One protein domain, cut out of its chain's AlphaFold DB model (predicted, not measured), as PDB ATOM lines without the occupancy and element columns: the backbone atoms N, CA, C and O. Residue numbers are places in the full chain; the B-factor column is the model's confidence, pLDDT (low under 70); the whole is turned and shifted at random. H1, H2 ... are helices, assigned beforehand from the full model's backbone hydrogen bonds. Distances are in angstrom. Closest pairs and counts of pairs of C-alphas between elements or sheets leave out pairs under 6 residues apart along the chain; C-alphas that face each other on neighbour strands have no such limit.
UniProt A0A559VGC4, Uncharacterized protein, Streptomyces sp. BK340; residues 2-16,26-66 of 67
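Overview. This is residues 2 to 16 and 26 to 66 of the 67 residues of an uncharacterized protein of Streptomyces sp. BK340 (UniProt A0A559VGC4). The longest helix, H3, runs back alongside H2 across a gap, while H1 and H2 lie side by side as a touching pair that runs the same way. The three make a partly spaced set of helices, and residues 59 to 66, with the last part of H3, stick out free. The printed part has 56 residues with three named helices, in the order H1, H2, H3, and no named strand; the class is all helix. The whole is compact, with a radius of gyration of the C-alphas of 11.7 A and spans of 30 by 21 by 17 A.

Along the chain. Find C-alpha 48 at (167.892, 140.819, 191.769); from there H3, residues 48 to 65, runs 25.7 A to C-alpha 65 at (185.530, 157.208, 182.903). Look before it for H2, residues 30 to 43, 20.3 A long. H1, residues 2 to 13, begins at C-alpha 2 at (175.256, 151.881, 175.365) and is 16.5 A long.

Arrangement. Start at H3, which is close to but not clearly touching H2: their closest C-alphas, those of Ala 42 and Val 51, are 7.6 A apart. These two run opposite ways at a shallow tilt of 15 degrees. H3 and H1 are near each other, with 5 pairs of C-alphas within 10 A. H1 and H2 touch, and their closest C-alphas, those of Ala 2 and Ile 34, are 4.3 A apart. They run the same way at a shallow tilt of 20 degrees. In H1, H2 and H3 every O i to N i+4 pair is within hydrogen-bond range.

Size, cuts and confidence. The two C-alphas farthest apart are those of Ala 16 and Gly 66, at 35.5 A. Residues 17 to 25 are cut out, and C-alphas 16 and 26 stand 29.6 A apart across the cut. The link from H2 to H3 is tight. The mean pLDDT of the printed part is 96.5, and no printed residue is under 70.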
ATOM      1  N   ALA A   2     176.528 152.182 176.043       96.25
ATOM      2  CA  ALA A   2     175.256 151.881 175.365       96.25
ATOM      3  C   ALA A   2     175.268 150.598 174.508       96.25
ATOM      4  O   ALA A   2     174.409 149.740 174.675       96.25
ATOM      5  N   ARG A   3     176.302 150.411 173.673       96.62
ATOM      6  CA  ARG A   3     176.479 149.188 172.867       96.62
ATOM      7  C   ARG A   3     176.493 147.899 173.689       96.62
ATOM      8  O   ARG A   3     175.912 146.912 173.266       96.62
ATOM      9  N   GLU A   4     177.143 147.905 174.851       97.19
ATOM     10  CA  GLU A   4     177.224 146.711 175.699       97.19
ATOM     11  C   GLU A   4     175.878 146.405 176.363       97.19
ATOM     12  O   GLU A   4     175.473 145.247 176.406       97.19
ATOM     13  N   LEU A   5     175.154 147.437 176.813       97.88
ATOM     14  CA  LEU A   5     173.796 147.279 177.345       97.88
ATOM     15  C   LEU A   5     172.854 146.703 176.280       97.88
ATOM     16  O   LEU A   5     172.172 145.714 176.529       97.88
ATOM     17  N   SER A   6     172.896 147.255 175.065       98.19
ATOM     18  CA  SER A   6     172.081 146.785 173.942       98.19
ATOM     19  C   SER A   6     172.431 145.357 173.520       98.19
ATOM     20  O   SER A   6     171.535 144.564 173.241       98.19
ATOM     21  N   ARG A   7     173.720 144.991 173.510       98.00
ATOM     22  CA  ARG A   7     174.160 143.619 173.219       98.00
ATOM     23  C   ARG A   7     173.603 142.627 174.239       98.00
ATOM     24  O   ARG A   7     173.135 141.564 173.852       98.00
ATOM     25  N   ARG A   8     173.647 142.963 175.532       97.94
ATOM     26  CA  ARG A   8     173.101 142.107 176.596       97.94
ATOM     27  C   ARG A   8     171.587 141.968 176.501       97.94
ATOM     28  O   ARG A   8     171.103 140.851 176.621       97.94
ATOM     29  N   ALA A   9     170.872 143.061 176.230       98.31
ATOM     30  CA  ALA A   9     169.429 143.017 176.012       98.31
ATOM     31  C   ALA A   9     169.084 142.052 174.865       98.31
ATOM     32  O   ALA A   9     168.318 141.116 175.060       98.31
ATOM     33  N   GLN A  10     169.753 142.186 173.715       98.38
ATOM     34  CA  GLN A  10     169.535 141.300 172.565       98.38
ATOM     35  C   GLN A  10     169.839 139.825 172.868       98.38
ATOM     36  O   GLN A  10     169.099 138.955 172.431       98.38
ATOM     37  N   LEU A  11     170.896 139.531 173.632       97.75
ATOM     38  CA  LEU A  11     171.234 138.152 174.010       97.75
ATOM     39  C   LEU A  11     170.244 137.530 175.000       97.75
ATOM     40  O   LEU A  11     170.130 136.308 175.035       97.75
ATOM     41  N   LEU A  12     169.570 138.338 175.819       97.69
ATOM     42  CA  LEU A  12     168.498 137.860 176.692       97.69
ATOM     43  C   LEU A  12     167.193 137.663 175.913       97.69
ATOM     44  O   LEU A  12     166.499 136.677 176.138       97.69
ATOM     45  N   GLU A  13     166.882 138.572 174.989       97.56
ATOM     46  CA  GLU A  13     165.669 138.527 174.167       97.56
ATOM     47  C   GLU A  13     165.704 137.382 173.141       97.56
ATOM     48  O   GLU A  13     164.762 136.597 173.039       97.56
ATOM     49  N   GLU A  14     166.812 137.246 172.409       97.31
ATOM     50  CA  GLU A  14     167.002 136.235 171.368       97.31
ATOM     51  C   GLU A  14     168.397 135.582 171.475       97.31
ATOM     52  O   GLU A  14     169.294 135.881 170.685       97.31
ATOM     53  N   PRO A  15     168.606 134.625 172.403       96.06
ATOM     54  CA  PRO A  15     169.932 134.054 172.684       96.06
ATOM     55  C   PRO A  15     170.633 133.373 171.499       96.06
ATOM     56  O   PRO A  15     171.849 133.191 171.517       96.06
ATOM     57  N   ALA A  16     169.869 132.940 170.493       97.12
ATOM     58  CA  ALA A  16     170.382 132.262 169.303       97.12
ATOM     59  C   ALA A  16     170.670 133.216 168.130       97.12
ATOM     60  O   ALA A  16     171.232 132.780 167.123       97.12
ATOM     61  N   GLY A  26     177.330 159.663 168.195       89.81
ATOM     62  CA  GLY A  26     178.156 160.792 168.596       89.81
ATOM     63  C   GLY A  26     177.893 161.269 170.027       89.81
ATOM     64  O   GLY A  26     176.979 160.826 170.724       89.81
ATOM     65  N   MET A  27     178.720 162.217 170.476       86.62
ATOM     66  CA  MET A  27     178.789 162.632 171.885       86.62
ATOM     67  C   MET A  27     177.481 163.192 172.458       86.62
ATOM     68  O   MET A  27     177.242 163.069 173.655       86.62
ATOM     69  N   PHE A  28     176.634 163.796 171.622       89.50
ATOM     70  CA  PHE A  28     175.401 164.446 172.072       89.50
ATOM     71  C   PHE A  28     174.265 163.459 172.335       89.50
ATOM     72  O   PHE A  28     173.402 163.749 173.151       89.50
ATOM     73  N   ALA A  29     174.292 162.293 171.688       93.94
ATOM     74  CA  ALA A  29     173.283 161.250 171.852       93.94
ATOM     75  C   ALA A  29     173.747 160.123 172.788       93.94
ATOM     76  O   ALA A  29     172.987 159.201 173.070       93.94
ATOM     77  N   ALA A  30     174.989 160.170 173.283       91.94
ATOM     78  CA  ALA A  30     175.556 159.100 174.099       91.94
ATOM     79  C   ALA A  30     174.746 158.842 175.382       91.94
ATOM     80  O   ALA A  30     174.547 157.687 175.756       91.94
ATOM     81  N   ALA A  31     174.255 159.898 176.038       92.25
ATOM     82  CA  ALA A  31     173.408 159.768 177.222       92.25
ATOM     83  C   ALA A  31     172.059 159.114 176.883       92.25
ATOM     84  O   ALA A  31     171.664 158.161 177.553       92.25
ATOM     85  N   ASP A  32     171.410 159.555 175.805       95.81
ATOM     86  CA  ASP A  32     170.135 158.994 175.346       95.81
ATOM     87  C   ASP A  32     170.283 157.518 174.968       95.81
ATOM     88  O   ASP A  32     169.477 156.683 175.373       95.81
ATOM     89  N   GLN A  33     171.360 157.165 174.262       95.88
ATOM     90  CA  GLN A  33     171.656 155.778 173.907       95.88
ATOM     91  C   GLN A  33     171.890 154.903 175.141       95.88
ATOM     92  O   GLN A  33     171.439 153.761 175.170       95.88
ATOM     93  N   ILE A  34     172.589 155.414 176.162       95.50
ATOM     94  CA  ILE A  34     172.760 154.689 177.427       95.50
ATOM     95  C   ILE A  34     171.405 154.504 178.109       95.50
ATOM     96  O   ILE A  34     171.132 153.413 178.606       95.50
ATOM     97  N   MET A  35     170.559 155.536 178.115       96.25
ATOM     98  CA  MET A  35     169.267 155.488 178.793       96.25
ATOM     99  C   MET A  35     168.307 154.496 178.131       96.25
ATOM    100  O   MET A  35     167.724 153.665 178.824       96.25
ATOM    101  N   VAL A  36     168.193 154.538 176.802       97.19
ATOM    102  CA  VAL A  36     167.364 153.604 176.027       97.19
ATOM    103  C   VAL A  36     167.880 152.176 176.187       97.19
ATOM    104  O   VAL A  36     167.136 151.310 176.630       97.19
ATOM    105  N   ALA A  37     169.174 151.934 175.951       97.94
ATOM    106  CA  ALA A  37     169.734 150.586 176.054       97.94
ATOM    107  C   ALA A  37     169.655 150.007 177.477       97.94
ATOM    108  O   ALA A  37     169.500 148.801 177.654       97.94
ATOM    109  N   GLY A  38     169.791 150.857 178.500       97.94
ATOM    110  CA  GLY A  38     169.626 150.459 179.895       97.94
ATOM    111  C   GLY A  38     168.181 150.102 180.232       97.94
ATOM    112  O   GLY A  38     167.957 149.127 180.943       97.94
ATOM    113  N   HIS A  39     167.209 150.850 179.700       98.25
ATOM    114  CA  HIS A  39     165.792 150.522 179.840       98.25
ATOM    115  C   HIS A  39     165.454 149.188 179.165       98.25
ATOM    116  O   HIS A  39     164.850 148.333 179.808       98.25
ATOM    117  N   ASP A  40     165.910 148.985 177.925       98.19
ATOM    118  CA  ASP A  40     165.684 147.745 177.173       98.19
ATOM    119  C   ASP A  40     166.236 146.529 177.932       98.19
ATOM    120  O   ASP A  40     165.550 145.520 178.083       98.19
ATOM    121  N   LEU A  41     167.453 146.642 178.480       98.44
ATOM    122  CA  LEU A  41     168.031 145.588 179.310       98.44
ATOM    123  C   LEU A  41     167.201 145.344 180.576       98.44
ATOM    124  O   LEU A  41     166.930 144.195 180.904       98.44
ATOM    125  N   ALA A  42     166.792 146.406 181.278       98.12
ATOM    126  CA  ALA A  42     166.071 146.302 182.545       98.12
ATOM    127  C   ALA A  42     164.727 145.568 182.420       98.12
ATOM    128  O   ALA A  42     164.343 144.858 183.345       98.12
ATOM    129  N   VAL A  43     164.031 145.711 181.287       98.06
ATOM    130  CA  VAL A  43     162.762 145.009 181.017       98.06
ATOM    131  C   VAL A  43     162.947 143.488 180.921       98.06
ATOM    132  O   VAL A  43     162.005 142.745 181.188       98.06
ATOM    133  N   LEU A  44     164.152 143.023 180.578       98.19
ATOM    134  CA  LEU A  44     164.474 141.608 180.378       98.19
ATOM    135  C   LEU A  44     165.124 140.943 181.602       98.19
ATOM    136  O   LEU A  44     165.360 139.737 181.577       98.19
ATOM    137  N   LEU A  45     165.443 141.694 182.662       98.12
ATOM    138  CA  LEU A  45     166.019 141.121 183.882       98.12
ATOM    139  C   LEU A  45     164.916 140.508 184.753       98.12
ATOM    140  O   LEU A  45     163.915 141.148 185.065       98.12
ATOM    141  N   GLU A  46     165.122 139.272 185.191       97.69
ATOM    142  CA  GLU A  46     164.127 138.471 185.906       97.69
ATOM    143  C   GLU A  46     164.335 138.466 187.425       97.69
ATOM    144  O   GLU A  46     163.408 138.172 188.182       97.69
ATOM    145  N   ASN A  47     165.549 138.762 187.902       97.94
ATOM    146  CA  ASN A  47     165.887 138.662 189.321       97.94
ATOM    147  C   ASN A  47     166.907 139.714 189.794       97.94
ATOM    148  O   ASN A  47     167.544 140.413 189.009       97.94
ATOM    149  N   ALA A  48     167.042 139.823 191.118       97.88
ATOM    150  CA  ALA A  48     167.892 140.819 191.769       97.88
ATOM    151  C   ALA A  48     169.393 140.626 191.491       97.88
ATOM    152  O   ALA A  48     170.132 141.611 191.449       97.88
ATOM    153  N   ASP A  49     169.843 139.390 191.271       98.31
ATOM    154  CA  ASP A  49     171.250 139.104 190.984       98.31
ATOM    155  C   ASP A  49     171.624 139.657 189.604       98.31
ATOM    156  O   ASP A  49     172.610 140.376 189.468       98.31
ATOM    157  N   GLN A  50     170.762 139.465 188.604       97.75
ATOM    158  CA  GLN A  50     170.943 140.046 187.272       97.75
ATOM    159  C   GLN A  50     170.956 141.584 187.291       97.75
ATOM    160  O   GLN A  50     171.726 142.213 186.563       97.75
ATOM    161  N   VAL A  51     170.129 142.207 188.139       97.88
ATOM    162  CA  VAL A  51     170.161 143.666 188.344       97.88
ATOM    163  C   VAL A  51     171.491 144.088 188.965       97.88
ATOM    164  O   VAL A  51     172.095 145.056 188.507       97.88
ATOM    165  N   THR A  52     171.964 143.355 189.973       98.44
ATOM    166  CA  THR A  52     173.253 143.607 190.631       98.44
ATOM    167  C   THR A  52     174.397 143.563 189.622       98.44
ATOM    168  O   THR A  52     175.149 144.529 189.520       98.44
ATOM    169  N   GLU A  53     174.466 142.519 188.796       97.94
ATOM    170  CA  GLU A  53     175.479 142.383 187.745       97.94
ATOM    171  C   GLU A  53     175.426 143.532 186.721       97.94
ATOM    172  O   GLU A  53     176.460 144.048 186.280       97.94
ATOM    173  N   ALA A  54     174.222 143.963 186.328       97.50
ATOM    174  CA  ALA A  54     174.053 145.086 185.409       97.50
ATOM    175  C   ALA A  54     174.521 146.415 186.031       97.50
ATOM    176  O   ALA A  54     175.152 147.228 185.349       97.50
ATOM    177  N   VAL A  55     174.254 146.630 187.323       97.69
ATOM    178  CA  VAL A  55     174.724 147.806 188.069       97.69
ATOM    179  C   VAL A  55     176.244 147.785 188.223       97.69
ATOM    180  O   VAL A  55     176.887 148.800 187.962       97.69
ATOM    181  N   GLU A  56     176.841 146.644 188.569       98.06
ATOM    182  CA  GLU A  56     178.295 146.495 188.689       98.06
ATOM    183  C   GLU A  56     179.015 146.865 187.388       98.06
ATOM    184  O   GLU A  56     179.982 147.628 187.405       98.06
ATOM    185  N   LEU A  57     178.487 146.427 186.242       97.44
ATOM    186  CA  LEU A  57     179.015 146.804 184.932       97.44
ATOM    187  C   LEU A  57     179.007 148.328 184.710       97.44
ATOM    188  O   LEU A  57     179.964 148.893 184.166       97.44
ATOM    189  N   VAL A  58     177.926 149.008 185.103       96.38
ATOM    190  CA  VAL A  58     177.814 150.471 184.997       96.38
ATOM    191  C   VAL A  58     178.814 151.151 185.930       96.38
ATOM    192  O   VAL A  58     179.504 152.078 185.507       96.38
ATOM    193  N   GLU A  59     178.952 150.668 187.162       97.69
ATOM    194  CA  GLU A  59     179.923 151.172 188.138       97.69
ATOM    195  C   GLU A  59     181.368 151.031 187.639       97.69
ATOM    196  O   GLU A  59     182.169 151.960 187.756       97.69
ATOM    197  N   GLU A  60     181.720 149.900 187.027       97.56
ATOM    198  CA  GLU A  60     183.031 149.692 186.405       97.56
ATOM    199  C   GLU A  60     183.277 150.636 185.227       97.56
ATOM    200  O   GLU A  60     184.382 151.165 185.055       97.56
ATOM    201  N   ALA A  61     182.262 150.862 184.393       95.31
ATOM    202  CA  ALA A  61     182.349 151.840 183.317       95.31
ATOM    203  C   ALA A  61     182.537 153.261 183.868       95.31
ATOM    204  O   ALA A  61     183.362 154.007 183.338       95.31
ATOM    205  N   ARG A  62     181.839 153.606 184.957       95.50
ATOM    206  CA  ARG A  62     181.936 154.908 185.622       95.50
ATOM    207  C   ARG A  62     183.341 155.156 186.175       95.50
ATOM    208  O   ARG A  62     183.980 156.143 185.812       95.50
ATOM    209  N   LYS A  63     183.887 154.180 186.912       96.88
ATOM    210  CA  LYS A  63     185.267 154.205 187.429       96.88
ATOM    211  C   LYS A  63     186.296 154.414 186.317       96.88
ATOM    212  O   LYS A  63     187.195 155.235 186.464       96.88
ATOM    213  N   ARG A  64     186.160 153.708 185.186       95.38
ATOM    214  CA  ARG A  64     187.057 153.872 184.024       95.38
ATOM    215  C   ARG A  64     186.943 155.245 183.363       95.38
ATOM    216  O   ARG A  64     187.929 155.728 182.819       95.38
ATOM    217  N   ALA A  65     185.761 155.857 183.402       92.12
ATOM    218  CA  ALA A  65     185.530 157.208 182.903       92.12
ATOM    219  C   ALA A  65     185.993 158.308 183.879       92.12
ATOM    220  O   ALA A  65     186.019 159.475 183.497       92.12
ATOM    221  N   GLY A  66     186.384 157.949 185.109       95.06
ATOM    222  CA  GLY A  66     186.839 158.895 186.129       95.06
ATOM    223  C   GLY A  66     185.712 159.696 186.784       95.06
ATOM    224  O   GLY A  66     185.967 160.805 187.253       95.06
TER     225      GLY A  66